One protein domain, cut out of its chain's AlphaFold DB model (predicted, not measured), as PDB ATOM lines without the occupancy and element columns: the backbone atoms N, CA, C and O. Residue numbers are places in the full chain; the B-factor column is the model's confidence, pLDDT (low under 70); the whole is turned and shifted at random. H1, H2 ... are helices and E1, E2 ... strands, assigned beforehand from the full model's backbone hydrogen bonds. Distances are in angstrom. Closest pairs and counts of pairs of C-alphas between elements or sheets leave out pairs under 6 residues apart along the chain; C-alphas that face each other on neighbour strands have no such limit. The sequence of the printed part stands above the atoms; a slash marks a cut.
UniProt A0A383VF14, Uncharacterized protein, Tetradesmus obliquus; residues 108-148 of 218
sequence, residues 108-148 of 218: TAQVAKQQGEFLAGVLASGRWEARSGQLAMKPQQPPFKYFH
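This is residues 108 to 148 of the 218 residues of an uncharacterized protein of Tetradesmus obliquus (UniProt A0A383VF14). One long helix, H1, leads into a small two-stranded hairpin, E1 and E2, at its far end, and a tail with no named element, residues 137 to 148, folds back along the helix toward its beginning. The printed part has 41 residues in the order H1, E1, E2; the sheet E1 - E2 is antiparallel and the class is mixed. It is loose, with a radius of gyration of the C-alphas of 12.4 A, and spans 40 by 19 by 11 A, only just a rod.

Find C-alpha 109 at (-47.484, 52.048, -51.581); from there H1, residues 109 to 125, runs 24.1 A. Next come E1, residues 127 to 129, and E2, residues 134 to 136, which ends at (-36.339, 42.955, -26.847).

Look at N 127 and O 136, 3.1 A apart, within hydrogen-bond range across the hairpin. The closest C-alphas of H1 and E2 are Leu 123 and Leu 135, 7.8 A. In H1 every O i to N i+4 pair is within hydrogen-bond range.

The C-alphas farthest apart, Arg 131 and His 148, are 40.4 A apart. The printed part has no cut, and both links are tight. Residues 131 and 139 have pLDDT under 70.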
ATOM      1  N   THR A 108     -43.349  50.940 -53.909       89.12
ATOM      2  CA  THR A 108     -44.798  51.058 -54.107       89.12
ATOM      3  C   THR A 108     -45.508  51.206 -52.770       89.12
ATOM      4  O   THR A 108     -45.087  50.642 -51.758       89.12
ATOM      5  N   ALA A 109     -46.644  51.907 -52.771       89.69
ATOM      6  CA  ALA A 109     -47.484  52.048 -51.581       89.69
ATOM      7  C   ALA A 109     -47.922  50.686 -51.009       89.69
ATOM      8  O   ALA A 109     -48.044  50.530 -49.796       89.69
ATOM      9  N   GLN A 110     -48.107  49.674 -51.865       90.62
ATOM     10  CA  GLN A 110     -48.440  48.317 -51.433       90.62
ATOM     11  C   GLN A 110     -47.308  47.665 -50.634       90.62
ATOM     12  O   GLN A 110     -47.577  47.066 -49.593       90.62
ATOM     13  N   VAL A 111     -46.063  47.767 -51.111       92.31
ATOM     14  CA  VAL A 111     -44.888  47.247 -50.395       92.31
ATOM     15  C   VAL A 111     -44.741  47.972 -49.061       92.31
ATOM     16  O   VAL A 111     -44.647  47.307 -48.034       92.31
ATOM     17  N   ALA A 112     -44.835  49.304 -49.058       92.69
ATOM     18  CA  ALA A 112     -44.751  50.105 -47.839       92.69
ATOM     19  C   ALA A 112     -45.835  49.725 -46.816       92.69
ATOM     20  O   ALA A 112     -45.540  49.556 -45.636       92.69
ATOM     21  N   LYS A 113     -47.080  49.516 -47.265       92.00
ATOM     22  CA  LYS A 113     -48.179  49.069 -46.400       92.00
ATOM     23  C   LYS A 113     -47.899  47.698 -45.783       92.00
ATOM     24  O   LYS A 113     -48.016  47.552 -44.572       92.00
ATOM     25  N   GLN A 114     -47.507  46.710 -46.591       94.06
ATOM     26  CA  GLN A 114     -47.217  45.358 -46.094       94.06
ATOM     27  C   GLN A 114     -46.015  45.337 -45.145       94.06
ATOM     28  O   GLN A 114     -46.051  44.660 -44.121       94.06
ATOM     29  N   GLN A 115     -44.963  46.093 -45.463       93.62
ATOM     30  CA  GLN A 115     -43.798  46.242 -44.594       93.62
ATOM     31  C   GLN A 115     -44.168  46.928 -43.276       93.62
ATOM     32  O   GLN A 115     -43.713  46.491 -42.224       93.62
ATOM     33  N   GLY A 116     -45.021  47.955 -43.317       94.38
ATOM     34  CA  GLY A 116     -45.529  48.635 -42.128       94.38
ATOM     35  C   GLY A 116     -46.369  47.718 -41.237       94.38
ATOM     36  O   GLY A 116     -46.147  47.679 -40.032       94.38
ATOM     37  N   GLU A 117     -47.281  46.935 -41.819       93.25
ATOM     38  CA  GLU A 117     -48.089  45.941 -41.095       93.25
ATOM     39  C   GLU A 117     -47.211  44.854 -40.457       93.25
ATOM     40  O   GLU A 117     -47.386  44.519 -39.284       93.25
ATOM     41  N   PHE A 118     -46.221  44.347 -41.198       93.31
ATOM     42  CA  PHE A 118     -45.257  43.377 -40.682       93.31
ATOM     43  C   PHE A 118     -44.431  43.958 -39.531       93.31
ATOM     44  O   PHE A 118     -44.346  43.351 -38.464       93.31
ATOM     45  N   LEU A 119     -43.864  45.152 -39.716       91.75
ATOM     46  CA  LEU A 119     -43.059  45.821 -38.700       91.75
ATOM     47  C   LEU A 119     -43.883  46.118 -37.444       91.75
ATOM     48  O   LEU A 119     -43.413  45.853 -36.343       91.75
ATOM     49  N   ALA A 120     -45.117  46.601 -37.592       92.12
ATOM     50  CA  ALA A 120     -46.019  46.831 -36.469       92.12
ATOM     51  C   ALA A 120     -46.281  45.541 -35.677       92.12
ATOM     52  O   ALA A 120     -46.234  45.562 -34.450       92.12
ATOM     53  N   GLY A 121     -46.479  44.407 -36.359       89.94
ATOM     54  CA  GLY A 121     -46.619  43.099 -35.714       89.94
ATOM     55  C   GLY A 121     -45.355  42.651 -34.976       89.94
ATOM     56  O   GLY A 121     -45.432  42.178 -33.840       89.94
ATOM     57  N   VAL A 122     -44.178  42.850 -35.577       88.50
ATOM     58  CA  VAL A 122     -42.889  42.545 -34.937       88.50
ATOM     59  C   VAL A 122     -42.686  43.413 -33.694       88.50
ATOM     60  O   VAL A 122     -42.343  42.881 -32.638       88.50
ATOM     61  N   LEU A 123     -42.951  44.718 -33.786       87.31
ATOM     62  CA  LEU A 123     -42.828  45.653 -32.668       87.31
ATOM     63  C   LEU A 123     -43.815  45.327 -31.543       87.31
ATOM     64  O   LEU A 123     -43.413  45.290 -30.384       87.31
ATOM     65  N   ALA A 124     -45.070  45.012 -31.876       87.88
ATOM     66  CA  ALA A 124     -46.087  44.604 -30.908       87.88
ATOM     67  C   ALA A 124     -45.748  43.277 -30.205       87.88
ATOM     68  O   ALA A 124     -46.155  43.055 -29.069       87.88
ATOM     69  N   SER A 125     -44.999  42.387 -30.868       84.38
ATOM     70  CA  SER A 125     -44.519  41.137 -30.267       84.38
ATOM     71  C   SER A 125     -43.297  41.314 -29.359       84.38
ATOM     72  O   SER A 125     -42.987  40.422 -28.566       84.38
ATOM     73  N   GLY A 126     -42.579  42.430 -29.510       82.25
ATOM     74  CA  GLY A 126     -41.423  42.764 -28.694       82.25
ATOM     75  C   GLY A 126     -41.850  43.188 -27.294       82.25
ATOM     76  O   GLY A 126     -42.901  43.797 -27.105       82.25
ATOM     77  N   ARG A 127     -41.025  42.877 -26.292       77.19
ATOM     78  CA  ARG A 127     -41.203  43.443 -24.951       77.19
ATOM     79  C   ARG A 127     -40.336  44.682 -24.837       77.19
ATOM     80  O   ARG A 127     -39.140  44.642 -25.124       77.19
ATOM     81  N   TRP A 128     -40.953  45.788 -24.440       79.12
ATOM     82  CA  TRP A 128     -40.213  46.995 -24.117       79.12
ATOM     83  C   TRP A 128     -39.506  46.805 -22.777       79.12
ATOM     84  O   TRP A 128     -40.158  46.649 -21.745       79.12
ATOM     85  N   GLU A 129     -38.177  46.803 -22.798       77.81
ATOM     86  CA  GLU A 129     -37.365  46.680 -21.595       77.81
ATOM     87  C   GLU A 129     -36.922  48.083 -21.162       77.81
ATOM     88  O   GLU A 129     -35.953  48.647 -21.674       77.81
ATOM     89  N   ALA A 130     -37.643  48.670 -20.204       74.50
ATOM     90  CA  ALA A 130     -37.391  50.038 -19.738       74.50
ATOM     91  C   ALA A 130     -35.974  50.234 -19.166       74.50
ATOM     92  O   ALA A 130     -35.456  51.346 -19.166       74.50
ATOM     93  N   ARG A 131     -35.335  49.152 -18.698       69.38
ATOM     94  CA  ARG A 131     -34.004  49.180 -18.079       69.38
ATOM     95  C   ARG A 131     -32.865  49.306 -19.094       69.38
ATOM     96  O   ARG A 131     -31.851  49.916 -18.781       69.38
ATOM     97  N   SER A 132     -33.016  48.726 -20.284       75.62
ATOM     98  CA  SER A 132     -32.018  48.811 -21.359       75.62
ATOM     99  C   SER A 132     -32.356  49.887 -22.392       75.62
ATOM    100  O   SER A 132     -31.507  50.214 -23.217       75.62
ATOM    101  N   GLY A 133     -33.584  50.424 -22.374       80.31
ATOM    102  CA  GLY A 133     -34.076  51.345 -23.403       80.31
ATOM    103  C   GLY A 133     -34.163  50.693 -24.786       80.31
ATOM    104  O   GLY A 133     -34.207  51.393 -25.795       80.31
ATOM    105  N   GLN A 134     -34.145  49.359 -24.845       76.50
ATOM    106  CA  GLN A 134     -34.154  48.589 -26.081       76.50
ATOM    107  C   GLN A 134     -35.402  47.716 -26.150       76.50
ATOM    108  O   GLN A 134     -35.871  47.157 -25.156       76.50
ATOM    109  N   LEU A 135     -35.933  47.573 -27.362       76.12
ATOM    110  CA  LEU A 135     -37.011  46.636 -27.626       76.12
ATOM    111  C   LEU A 135     -36.423  45.225 -27.748       76.12
ATOM    112  O   LEU A 135     -35.735  44.915 -28.723       76.12
ATOM    113  N   ALA A 136     -36.710  44.360 -26.777       78.00
ATOM    114  CA  ALA A 136     -36.339  42.955 -26.847       78.00
ATOM    115  C   ALA A 136     -37.245  42.247 -27.865       78.00
ATOM    116  O   ALA A 136     -38.402  41.917 -27.581       78.00
ATOM    117  N   MET A 137     -36.732  42.053 -29.081       73.06
ATOM    118  CA  MET A 137     -37.427  41.321 -30.140       73.06
ATOM    119  C   MET A 137     -37.403  39.811 -29.887       73.06
ATOM    120  O   MET A 137     -36.462  39.261 -29.315       73.06
ATOM    121  N   LYS A 138     -38.442  39.112 -30.353       76.69
ATOM    122  CA  LYS A 138     -38.506  37.650 -30.282       76.69
ATOM    123  C   LYS A 138     -37.436  37.037 -31.212       76.69
ATOM    124  O   LYS A 138     -37.390  37.416 -32.380       76.69
ATOM    125  N   PRO A 139     -36.629  36.059 -30.756       68.06
ATOM    126  CA  PRO A 139     -35.455  35.565 -31.492       68.06
ATOM    127  C   PRO A 139     -35.759  34.761 -32.773       68.06
ATOM    128  O   PRO A 139     -34.834  34.371 -33.474       68.06
ATOM    129  N   GLN A 140     -37.031  34.499 -33.097       74.94
ATOM    130  CA  GLN A 140     -37.441  33.694 -34.258       74.94
ATOM    131  C   GLN A 140     -38.660  34.300 -34.968       74.94
ATOM    132  O   GLN A 140     -39.735  33.704 -35.010       74.94
ATOM    133  N   GLN A 141     -38.516  35.517 -35.495       76.81
ATOM    134  CA  GLN A 141     -39.520  36.101 -36.390       76.81
ATOM    135  C   GLN A 141     -39.253  35.642 -37.834       76.81
ATOM    136  O   GLN A 141     -38.103  35.701 -38.280       76.81
ATOM    137  N   PRO A 142     -40.273  35.173 -38.578       83.69
ATOM    138  CA  PRO A 142     -40.095  34.819 -39.981       83.69
ATOM    139  C   PRO A 142     -39.729  36.066 -40.801       83.69
ATOM    140  O   PRO A 142     -40.204  37.160 -40.489       83.69
ATOM    141  N   PRO A 143     -38.913  35.938 -41.863       87.38
ATOM    142  CA  PRO A 143     -38.584  37.066 -42.726       87.38
ATOM    143  C   PRO A 143     -39.833  37.596 -43.445       87.38
ATOM    144  O   PRO A 143     -40.751  36.837 -43.771       87.38
ATOM    145  N   PHE A 144     -39.844  38.900 -43.733       89.50
ATOM    146  CA  PHE A 144     -40.912  39.532 -44.504       89.50
ATOM    147  C   PHE A 144     -41.021  38.900 -45.899       89.50
ATOM    148  O   PHE A 144     -40.053  38.881 -46.661       89.50
ATOM    149  N   LYS A 145     -42.215  38.415 -46.249       88.44
ATOM    150  CA  LYS A 145     -42.532  37.900 -47.585       88.44
ATOM    151  C   LYS A 145     -43.536  38.829 -48.249       88.44
ATOM    152  O   LYS A 145     -44.665  38.963 -47.784       88.44
ATOM    153  N   TYR A 146     -43.120  39.455 -49.343       87.38
ATOM    154  CA  TYR A 146     -44.000  40.305 -50.131       87.38
ATOM    155  C   TYR A 146     -45.025  39.476 -50.897       87.38
ATOM    156  O   TYR A 146     -44.683  38.499 -51.564       87.38
ATOM    157  N   PHE A 147     -46.277  39.918 -50.847       87.69
ATOM    158  CA  PHE A 147     -47.357  39.344 -51.631       87.69
ATOM    159  C   PHE A 147     -47.836  40.348 -52.683       87.69
ATOM    160  O   PHE A 147     -48.374  41.407 -52.347       87.69
ATOM    161  N   HIS A 148     -47.662  40.026 -53.965       87.12
ATOM    162  CA  HIS A 148     -48.132  40.882 -55.051       87.12
ATOM    163  C   HIS A 148     -49.652  40.745 -55.226       87.12
ATOM    164  O   HIS A 148     -50.145  39.679 -55.573       87.12
TER     165      HIS A 148